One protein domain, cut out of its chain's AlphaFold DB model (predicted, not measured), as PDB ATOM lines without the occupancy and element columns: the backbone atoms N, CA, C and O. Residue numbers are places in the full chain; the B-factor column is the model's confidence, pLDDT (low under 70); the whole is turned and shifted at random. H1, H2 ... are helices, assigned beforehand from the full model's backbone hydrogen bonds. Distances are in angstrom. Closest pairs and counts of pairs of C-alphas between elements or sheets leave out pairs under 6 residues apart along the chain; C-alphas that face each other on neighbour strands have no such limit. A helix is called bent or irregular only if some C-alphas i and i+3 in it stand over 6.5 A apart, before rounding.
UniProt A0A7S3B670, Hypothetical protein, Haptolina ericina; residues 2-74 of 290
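Overview. This is residues 2 to 74 of the 290 residues of the protein "Hypothetical protein" of Haptolina ericina (UniProt A0A7S3B670). Two helices, H2 and H3, make an uneven V, meeting where H2 ends and H3 begins; the short helix H1 sits at the open end of the V, and the tail after H3, residues 57 to 74, folds back toward the space between the two arms. The printed part has 73 residues with three named helices, H1, H2 and H3 in that order, and no named strand. The class is all helix, and the helices hold 40 of the 73 printed residues. The whole is only just loose, close to compact, with a radius of gyration of the C-alphas of 13.5 A, and the C-alphas span 36 by 28 by 16 A along their three main axes.

Along the chain. H1 is residues 5 to 10, 10.0 A from first to last C-alpha, and begins with C-alpha 5 at (-5.446, -30.357, 26.019). H1 is irregular, but only just: C-alphas 6 and 9 are 7.0 A apart. H2, the longest helix, is residues 14 to 32 and measures 26.7 A, with C-alpha 14 at (6.755, -41.536, 29.725). H3 is residues 42 to 56, 18.2 A long, and ends with C-alpha 56 at (-6.491, -26.343, 41.478). H3 is irregular, with C-alphas 47 and 50 lying 7.2 A apart. Residues 57 to 74 hold no named element.

Arrangement. H1 and H2 are close but not clearly touching, with the closest C-alphas, those of Leu 10 and Gln 17, 5.9 A apart. Their lines stand at a steep tilt of 61 degrees, and they run opposite ways. H2 touches H3 with its residues 28 to 32 alone; the closest C-alphas are those of Leu 32 and Gln 44, at 5.8 A. H2 and H3 stand at a steep tilt of 51 degrees, opposite ways, with their centres 16.8 A apart. H1 and H3 are apart. Every O i to N i+4 pair is within hydrogen-bond range in H2, against 7 of 11 in H3 and 0 of 2 in H1, where 2 of 3 O i to N i+3 pairs are within range.

Size, cuts and confidence. The two C-alphas farthest apart, those of Gly 12 and Ser 43, are 38.6 A from each other, while those of Asp 2 and Phe 74, the first and last printed, are 14.1 A apart. The printed part has no cut. The link from H1 to H2 is tight, with 3 residues, and the link from H2 to H3 is short, with 9. The mean pLDDT of the printed part is 85.7; residue 2 and residues 61 to 65 are under 70.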
ATOM      1  N   ASP A   2      -3.852 -36.705  31.250       68.06
ATOM      2  CA  ASP A   2      -4.948 -37.208  30.379       68.06
ATOM      3  C   ASP A   2      -6.279 -36.401  30.326       68.06
ATOM      4  O   ASP A   2      -7.324 -36.937  29.953       68.06
ATOM      5  N   ARG A   3      -6.299 -35.144  30.782       72.38
ATOM      6  CA  ARG A   3      -7.495 -34.289  30.886       72.38
ATOM      7  C   ARG A   3      -7.298 -32.839  30.435       72.38
ATOM      8  O   ARG A   3      -8.289 -32.124  30.382       72.38
ATOM      9  N   HIS A   4      -6.069 -32.390  30.163       73.56
ATOM     10  CA  HIS A   4      -5.789 -30.991  29.823       73.56
ATOM     11  C   HIS A   4      -5.182 -30.913  28.414       73.56
ATOM     12  O   HIS A   4      -4.092 -31.454  28.228       73.56
ATOM     13  N   PRO A   5      -5.832 -30.257  27.433       72.19
ATOM     14  CA  PRO A   5      -5.446 -30.357  26.019       72.19
ATOM     15  C   PRO A   5      -4.050 -29.785  25.733       72.19
ATOM     16  O   PRO A   5      -3.304 -30.323  24.923       72.19
ATOM     17  N   SER A   6      -3.633 -28.742  26.454       73.25
ATOM     18  CA  SER A   6      -2.276 -28.179  26.363       73.25
ATOM     19  C   SER A   6      -1.166 -29.141  26.838       73.25
ATOM     20  O   SER A   6       0.005 -28.883  26.581       73.25
ATOM     21  N   LEU A   7      -1.509 -30.269  27.480       77.69
ATOM     22  CA  LEU A   7      -0.573 -31.350  27.823       77.69
ATOM     23  C   LEU A   7      -0.620 -32.533  26.838       77.69
ATOM     24  O   LEU A   7       0.079 -33.524  27.056       77.69
ATOM     25  N   ASP A   8      -1.375 -32.443  25.737       74.81
ATOM     26  CA  ASP A   8      -1.406 -33.485  24.700       74.81
ATOM     27  C   ASP A   8      -0.029 -33.692  24.044       74.81
ATOM     28  O   ASP A   8       0.299 -34.799  23.626       74.81
ATOM     29  N   LEU A   9       0.824 -32.659  24.052       74.88
ATOM     30  CA  LEU A   9       2.225 -32.717  23.612       74.88
ATOM     31  C   LEU A   9       3.093 -33.686  24.438       74.88
ATOM     32  O   LEU A   9       4.097 -34.178  23.930       74.88
ATOM     33  N   LEU A  10       2.706 -33.988  25.682       77.69
ATOM     34  CA  LEU A  10       3.369 -34.995  26.518       77.69
ATOM     35  C   LEU A  10       2.831 -36.418  26.272       77.69
ATOM     36  O   LEU A  10       3.370 -37.377  26.826       77.69
ATOM     37  N   GLN A  11       1.765 -36.613  25.487       72.81
ATOM     38  CA  GLN A  11       1.199 -37.948  25.269       72.81
ATOM     39  C   GLN A  11       2.095 -38.796  24.352       72.81
ATOM     40  O   GLN A  11       2.182 -38.567  23.149       72.81
ATOM     41  N   GLY A  12       2.722 -39.826  24.927       70.81
ATOM     42  CA  GLY A  12       3.581 -40.781  24.214       70.81
ATOM     43  C   GLY A  12       5.003 -40.882  24.771       70.81
ATOM     44  O   GLY A  12       5.651 -41.901  24.551       70.81
ATOM     45  N   ASP A  13       5.449 -39.885  25.538       84.44
ATOM     46  CA  ASP A  13       6.734 -39.880  26.244       84.44
ATOM     47  C   ASP A  13       6.504 -40.063  27.755       84.44
ATOM     48  O   ASP A  13       5.976 -39.179  28.433       84.44
ATOM     49  N   SER A  14       6.882 -41.227  28.293       84.12
ATOM     50  CA  SER A  14       6.755 -41.536  29.725       84.12
ATOM     51  C   SER A  14       7.674 -40.699  30.608       84.12
ATOM     52  O   SER A  14       7.350 -40.451  31.773       84.12
ATOM     53  N   ASP A  15       8.806 -40.265  30.071       85.25
ATOM     54  CA  ASP A  15       9.908 -39.725  30.850       85.25
ATOM     55  C   ASP A  15       9.735 -38.207  30.956       85.25
ATOM     56  O   ASP A  15       9.784 -37.666  32.061       85.25
ATOM     57  N   SER A  16       9.326 -37.534  29.873       85.25
ATOM     58  CA  SER A  16       8.840 -36.147  29.941       85.25
ATOM     59  C   SER A  16       7.563 -36.013  30.787       85.25
ATOM     60  O   SER A  16       7.451 -35.074  31.577       85.25
ATOM     61  N   GLN A  17       6.617 -36.964  30.712       88.81
ATOM     62  CA  GLN A  17       5.446 -36.991  31.611       88.81
ATOM     63  C   GLN A  17       5.845 -37.103  33.083       88.81
ATOM     64  O   GLN A  17       5.251 -36.440  33.942       88.81
ATOM     65  N   ARG A  18       6.843 -37.942  33.383       91.06
ATOM     66  CA  ARG A  18       7.378 -38.082  34.732       91.06
ATOM     67  C   ARG A  18       8.080 -36.800  35.176       91.06
ATOM     68  O   ARG A  18       7.744 -36.297  36.240       91.06
ATOM     69  N   ASN A  19       8.987 -36.247  34.376       93.00
ATOM     70  CA  ASN A  19       9.778 -35.072  34.746       93.00
ATOM     71  C   ASN A  19       8.899 -33.819  34.927       93.00
ATOM     72  O   ASN A  19       9.093 -33.067  35.884       93.00
ATOM     73  N   TYR A  20       7.857 -33.642  34.107       94.56
ATOM     74  CA  TYR A  20       6.823 -32.625  34.339       94.56
ATOM     75  C   TYR A  20       6.117 -32.845  35.687       94.56
ATOM     76  O   TYR A  20       5.974 -31.919  36.486       94.56
ATOM     77  N   SER A  21       5.720 -34.088  35.980       94.44
ATOM     78  CA  SER A  21       5.012 -34.435  37.221       94.44
ATOM     79  C   SER A  21       5.889 -34.236  38.466       94.44
ATOM     80  O   SER A  21       5.444 -33.620  39.436       94.44
ATOM     81  N   ASP A  22       7.145 -34.688  38.427       95.31
ATOM     82  CA  ASP A  22       8.137 -34.516  39.494       95.31
ATOM     83  C   ASP A  22       8.478 -33.023  39.696       95.31
ATOM     84  O   ASP A  22       8.615 -32.584  40.843       95.31
ATOM     85  N   THR A  23       8.495 -32.211  38.628       96.75
ATOM     86  CA  THR A  23       8.623 -30.739  38.698       96.75
ATOM     87  C   THR A  23       7.439 -30.092  39.402       96.75
ATOM     88  O   THR A  23       7.638 -29.338  40.354       96.75
ATOM     89  N   VAL A  24       6.205 -30.391  38.985       95.88
ATOM     90  CA  VAL A  24       4.985 -29.857  39.616       95.88
ATOM     91  C   VAL A  24       4.957 -30.217  41.106       95.88
ATOM     92  O   VAL A  24       4.712 -29.350  41.947       95.88
ATOM     93  N   ILE A  25       5.308 -31.460  41.454       95.81
ATOM     94  CA  ILE A  25       5.450 -31.911  42.847       95.81
ATOM     95  C   ILE A  25       6.527 -31.102  43.586       95.81
ATOM     96  O   ILE A  25       6.266 -30.642  44.700       95.81
ATOM     97  N   GLN A  26       7.704 -30.868  42.993       96.56
ATOM     98  CA  GLN A  26       8.736 -30.042  43.628       96.56
ATOM     99  C   GLN A  26       8.293 -28.589  43.815       96.56
ATOM    100  O   GLN A  26       8.529 -28.050  44.891       96.56
ATOM    101  N   ARG A  27       7.603 -27.967  42.848       96.19
ATOM    102  CA  ARG A  27       7.079 -26.593  42.988       96.19
ATOM    103  C   ARG A  27       6.056 -26.499  44.127       96.19
ATOM    104  O   ARG A  27       6.141 -25.592  44.953       96.19
ATOM    105  N   ILE A  28       5.158 -27.480  44.253       95.62
ATOM    106  CA  ILE A  28       4.202 -27.570  45.373       95.62
ATOM    107  C   ILE A  28       4.939 -27.748  46.714       95.62
ATOM    108  O   ILE A  28       4.652 -27.040  47.682       95.62
ATOM    109  N   LEU A  29       5.920 -28.654  46.793       96.00
ATOM    110  CA  LEU A  29       6.705 -28.873  48.014       96.00
ATOM    111  C   LEU A  29       7.605 -27.677  48.368       96.00
ATOM    112  O   LEU A  29       7.802 -27.409  49.549       96.00
ATOM    113  N   TYR A  30       8.092 -26.919  47.388       95.88
ATOM    114  CA  TYR A  30       8.870 -25.693  47.590       95.88
ATOM    115  C   TYR A  30       8.048 -24.599  48.296       95.88
ATOM    116  O   TYR A  30       8.574 -23.864  49.137       95.88
ATOM    117  N   THR A  31       6.741 -24.531  48.023       94.62
ATOM    118  CA  THR A  31       5.797 -23.630  48.704       94.62
ATOM    119  C   THR A  31       5.306 -24.178  50.051       94.62
ATOM    120  O   THR A  31       5.212 -23.428  51.024       94.62
ATOM    121  N   LEU A  32       4.969 -25.472  50.132       95.00
ATOM    122  CA  LEU A  32       4.311 -26.058  51.311       95.00
ATOM    123  C   LEU A  32       5.286 -26.633  52.355       95.00
ATOM    124  O   LEU A  32       5.005 -26.589  53.554       95.00
ATOM    125  N   ASP A  33       6.440 -27.148  51.943       94.19
ATOM    126  CA  ASP A  33       7.459 -27.756  52.807       94.19
ATOM    127  C   ASP A  33       8.844 -27.104  52.652       94.19
ATOM    128  O   ASP A  33       9.811 -27.777  52.305       94.19
ATOM    129  N   PRO A  34       8.997 -25.799  52.964       90.81
ATOM    130  CA  PRO A  34      10.235 -25.041  52.731       90.81
ATOM    131  C   PRO A  34      11.452 -25.502  53.558       90.81
ATOM    132  O   PRO A  34      12.549 -24.978  53.377       90.81
ATOM    133  N   LEU A  35      11.278 -26.458  54.480       89.00
ATOM    134  CA  LEU A  35      12.373 -27.127  55.196       89.00
ATOM    135  C   LEU A  35      12.794 -28.454  54.537       89.00
ATOM    136  O   LEU A  35      13.745 -29.081  54.996       89.00
ATOM    137  N   ARG A  36      12.117 -28.857  53.454       90.56
ATOM    138  CA  ARG A  36      12.395 -30.043  52.633       90.56
ATOM    139  C   ARG A  36      12.339 -31.357  53.431       90.56
ATOM    140  O   ARG A  36      13.092 -32.291  53.165       90.56
ATOM    141  N   ALA A  37      11.421 -31.435  54.400       88.06
ATOM    142  CA  ALA A  37      11.197 -32.606  55.252       88.06
ATOM    143  C   ALA A  37      10.530 -33.793  54.517       88.06
ATOM    144  O   ALA A  37      10.424 -34.890  55.071       88.06
ATOM    145  N   GLY A  38      10.050 -33.571  53.289       86.69
ATOM    146  CA  GLY A  38       9.314 -34.541  52.478       86.69
ATOM    147  C   GLY A  38       7.887 -34.779  52.977       86.69
ATOM    148  O   GLY A  38       7.310 -35.827  52.685       86.69
ATOM    149  N   ARG A  39       7.335 -33.867  53.794       89.25
ATOM    150  CA  ARG A  39       6.030 -34.028  54.460       89.25
ATOM    151  C   ARG A  39       5.356 -32.679  54.704       89.25
ATOM    152  O   ARG A  39       5.766 -31.919  55.577       89.25
ATOM    153  N   VAL A  40       4.241 -32.433  54.019       93.19
ATOM    154  CA  VAL A  40       3.365 -31.290  54.317       93.19
ATOM    155  C   VAL A  40       2.515 -31.614  55.546       93.19
ATOM    156  O   VAL A  40       1.703 -32.537  55.521       93.19
ATOM    157  N   THR A  41       2.678 -30.855  56.629       93.31
ATOM    158  CA  THR A  41       1.785 -30.956  57.793       93.31
ATOM    159  C   THR A  41       0.520 -30.119  57.623       93.31
ATOM    160  O   THR A  41       0.499 -29.081  56.963       93.31
ATOM    161  N   ASP A  42      -0.514 -30.505  58.362       92.56
ATOM    162  CA  ASP A  42      -1.690 -29.713  58.730       92.56
ATOM    163  C   ASP A  42      -1.445 -28.198  58.914       92.56
ATOM    164  O   ASP A  42      -2.231 -27.368  58.454       92.56
ATOM    165  N   SER A  43      -0.357 -27.817  59.600       92.62
ATOM    166  CA  SER A  43      -0.036 -26.410  59.877       92.62
ATOM    167  C   SER A  43       0.661 -25.699  58.715       92.62
ATOM    168  O   SER A  43       0.670 -24.466  58.697       92.62
ATOM    169  N   GLN A  44       1.264 -26.438  57.786       92.56
ATOM    170  CA  GLN A  44       1.780 -25.903  56.528       92.56
ATOM    171  C   GLN A  44       0.629 -25.717  55.538       92.56
ATOM    172  O   GLN A  44       0.450 -24.617  55.017       92.56
ATOM    173  N   MET A  45      -0.230 -26.730  55.392       92.94
ATOM    174  CA  MET A  45      -1.422 -26.663  54.542       92.94
ATOM    175  C   MET A  45      -2.343 -25.501  54.948       92.94
ATOM    176  O   MET A  45      -2.723 -24.694  54.107       92.94
ATOM    177  N   ARG A  46      -2.609 -25.303  56.249       92.38
ATOM    178  CA  ARG A  46      -3.393 -24.146  56.738       92.38
ATOM    179  C   ARG A  46      -2.709 -22.775  56.602       92.38
ATOM    180  O   ARG A  46      -3.355 -21.771  56.879       92.38
ATOM    181  N   ARG A  47      -1.423 -22.709  56.234       89.75
ATOM    182  CA  ARG A  47      -0.655 -21.452  56.113       89.75
ATOM    183  C   ARG A  47      -0.352 -21.065  54.666       89.75
ATOM    184  O   ARG A  47      -0.377 -19.882  54.358       89.75
ATOM    185  N   ALA A  48      -0.039 -22.045  53.820       89.00
ATOM    186  CA  ALA A  48       0.395 -21.850  52.435       89.00
ATOM    187  C   ALA A  48      -0.437 -22.653  51.415       89.00
ATOM    188  O   ALA A  48      -0.347 -22.401  50.219       89.00
ATOM    189  N   GLY A  49      -1.282 -23.585  51.872       90.56
ATOM    190  CA  GLY A  49      -2.128 -24.415  51.009       90.56
ATOM    191  C   GLY A  49      -3.238 -23.656  50.283       90.56
ATOM    192  O   GLY A  49      -3.740 -24.176  49.300       90.56
ATOM    193  N   GLY A  50      -3.577 -22.431  50.711       92.31
ATOM    194  CA  GLY A  50      -4.526 -21.564  50.000       92.31
ATOM    195  C   GLY A  50      -4.118 -21.375  48.541       92.31
ATOM    196  O   GLY A  50      -4.841 -21.806  47.659       92.31
ATOM    197  N   THR A  51      -2.888 -20.911  48.297       90.44
ATOM    198  CA  THR A  51      -2.340 -20.710  46.944       90.44
ATOM    199  C   THR A  51      -2.339 -21.979  46.087       90.44
ATOM    200  O   THR A  51      -2.418 -21.874  44.868       90.44
ATOM    201  N   PHE A  52      -2.257 -23.164  46.705       92.06
ATOM    202  CA  PHE A  52      -2.359 -24.449  46.010       92.06
ATOM    203  C   PHE A  52      -3.814 -24.819  45.682       92.06
ATOM    204  O   PHE A  52      -4.077 -25.227  44.558       92.06
ATOM    205  N   CYS A  53      -4.767 -24.610  46.599       91.38
ATOM    206  CA  CYS A  53      -6.196 -24.744  46.296       91.38
ATOM    207  C   CYS A  53      -6.626 -23.754  45.204       91.38
ATOM    208  O   CYS A  53      -7.182 -24.172  44.197       91.38
ATOM    209  N   ASP A  54      -6.247 -22.478  45.332       90.62
ATOM    210  CA  ASP A  54      -6.518 -21.414  44.355       90.62
ATOM    211  C   ASP A  54      -5.943 -21.719  42.950       90.62
ATOM    212  O   ASP A  54      -6.289 -21.024  41.994       90.62
ATOM    213  N   ALA A  55      -5.007 -22.674  42.839       89.88
ATOM    214  CA  ALA A  55      -4.363 -23.137  41.605       89.88
ATOM    215  C   ALA A  55      -4.864 -24.513  41.116       89.88
ATOM    216  O   ALA A  55      -4.502 -24.949  40.028       89.88
ATOM    217  N   LEU A  56      -5.673 -25.211  41.920       88.94
ATOM    218  CA  LEU A  56      -6.491 -26.343  41.478       88.94
ATOM    219  C   LEU A  56      -7.843 -25.826  40.973       88.94
ATOM    220  O   LEU A  56      -8.274 -26.204  39.890       88.94
ATOM    221  N   ASP A  57      -8.448 -24.891  41.710       88.06
ATOM    222  CA  ASP A  57      -9.722 -24.244  41.375       88.06
ATOM    223  C   ASP A  57      -9.660 -23.461  40.043       88.06
ATOM    224  O   ASP A  57     -10.692 -23.239  39.415       88.06
ATOM    225  N   SER A  58      -8.469 -23.048  39.588       85.19
ATOM    226  CA  SER A  58      -8.253 -22.404  38.279       85.19
ATOM    227  C   SER A  58      -8.183 -23.383  37.101       85.19
ATOM    228  O   SER A  58      -8.393 -22.957  35.969       85.19
ATOM    229  N   LEU A  59      -7.920 -24.670  37.357       81.62
ATOM    230  CA  LEU A  59      -7.902 -25.740  36.350       81.62
ATOM    231  C   LEU A  59      -9.269 -26.432  36.192       81.62
ATOM    232  O   LEU A  59      -9.482 -27.168  35.227       81.62
ATOM    233  N   ASP A  60     -10.189 -26.241  37.140       75.38
ATOM    234  CA  ASP A  60     -11.499 -26.895  37.142       75.38
ATOM    235  C   ASP A  60     -12.518 -26.140  36.259       75.38
ATOM    236  O   ASP A  60     -12.919 -25.012  36.544       75.38
ATOM    237  N   GLY A  61     -13.014 -26.811  35.211       60.44
ATOM    238  CA  GLY A  61     -14.207 -26.391  34.459       60.44
ATOM    239  C   GLY A  61     -13.959 -25.528  33.217       60.44
ATOM    240  O   GLY A  61     -14.597 -24.488  33.071       60.44
ATOM    241  N   ASP A  62     -13.066 -25.969  32.322       58.34
ATOM    242  CA  ASP A  62     -12.766 -25.352  31.014       58.34
ATOM    243  C   ASP A  62     -12.305 -23.871  31.084       58.34
ATOM    244  O   ASP A  62     -12.314 -23.156  30.083       58.34
ATOM    245  N   ALA A  63     -11.892 -23.398  32.266       58.69
ATOM    246  CA  ALA A  63     -11.544 -21.996  32.522       58.69
ATOM    247  C   ALA A  63     -10.155 -21.584  31.989       58.69
ATOM    248  O   ALA A  63      -9.927 -20.403  31.721       58.69
ATOM    249  N   THR A  64      -9.245 -22.546  31.816       60.16
ATOM    250  CA  THR A  64      -7.894 -22.364  31.264       60.16
ATOM    251  C   THR A  64      -7.679 -23.292  30.068       60.16
ATOM    252  O   THR A  64      -7.365 -24.466  30.232       60.16
ATOM    253  N   GLU A  65      -7.816 -22.770  28.844       68.31
ATOM    254  CA  GLU A  65      -7.465 -23.517  27.618       68.31
ATOM    255  C   GLU A  65      -5.941 -23.762  27.513       68.31
ATOM    256  O   GLU A  65      -5.484 -24.774  26.969       68.31
ATOM    257  N   ASP A  66      -5.150 -22.855  28.090       79.25
ATOM    258  CA  ASP A  66      -3.692 -22.915  28.171       79.25
ATOM    259  C   ASP A  66      -3.226 -23.042  29.630       79.25
ATOM    260  O   ASP A  66      -3.522 -22.193  30.473       79.25
ATOM    261  N   ILE A  67      -2.475 -24.109  29.915       83.12
ATOM    262  CA  ILE A  67      -1.922 -24.404  31.240       83.12
ATOM    263  C   ILE A  67      -0.751 -23.481  31.614       83.12
ATOM    264  O   ILE A  67      -0.449 -23.322  32.797       83.12
ATOM    265  N   CYS A  68      -0.104 -22.837  30.637       83.12
ATOM    266  CA  CYS A  68       0.998 -21.899  30.868       83.12
ATOM    267  C   CYS A  68       0.539 -20.618  31.580       83.12
ATOM    268  O   CYS A  68       1.313 -20.021  32.327       83.12
ATOM    269  N   LEU A  69      -0.748 -20.266  31.453       83.31
ATOM    270  CA  LEU A  69      -1.390 -19.197  32.224       83.31
ATOM    271  C   LEU A  69      -1.440 -19.500  33.735       83.31
ATOM    272  O   LEU A  69      -1.510 -18.573  34.542       83.31
ATOM    273  N   GLU A  70      -1.357 -20.773  34.142       86.25
ATOM    274  CA  GLU A  70      -1.271 -21.179  35.547       86.25
ATOM    275  C   GLU A  70       0.192 -21.228  36.031       86.25
ATOM    276  O   GLU A  70       0.782 -22.278  36.324       86.25
ATOM    277  N   GLY A  71       0.786 -20.036  36.123       85.44
ATOM    278  CA  GLY A  71       2.188 -19.835  36.489       85.44
ATOM    279  C   GLY A  71       2.600 -20.480  37.818       85.44
ATOM    280  O   GLY A  71       3.729 -20.973  37.926       85.44
ATOM    281  N   ARG A  72       1.698 -20.587  38.809       90.62
ATOM    282  CA  ARG A  72       2.048 -20.934  40.205       90.62
ATOM    283  C   ARG A  72       2.664 -22.322  40.345       90.62
ATOM    284  O   ARG A  72       3.688 -22.466  41.010       90.62
ATOM    285  N   PHE A  73       2.090 -23.328  39.680       92.69
ATOM    286  CA  PHE A  73       2.585 -24.713  39.743       92.69
ATOM    287  C   PHE A  73       2.625 -25.416  38.386       92.69
ATOM    288  O   PHE A  73       3.615 -26.092  38.112       92.69
ATOM    289  N   PHE A  74       1.609 -25.229  37.540       92.19
ATOM    290  CA  PHE A  74       1.306 -26.136  36.427       92.19
ATOM    291  C   PHE A  74       1.801 -25.679  35.042       92.19
ATOM    292  O   PHE A  74       1.777 -26.479  34.112       92.19
TER     293      PHE A  74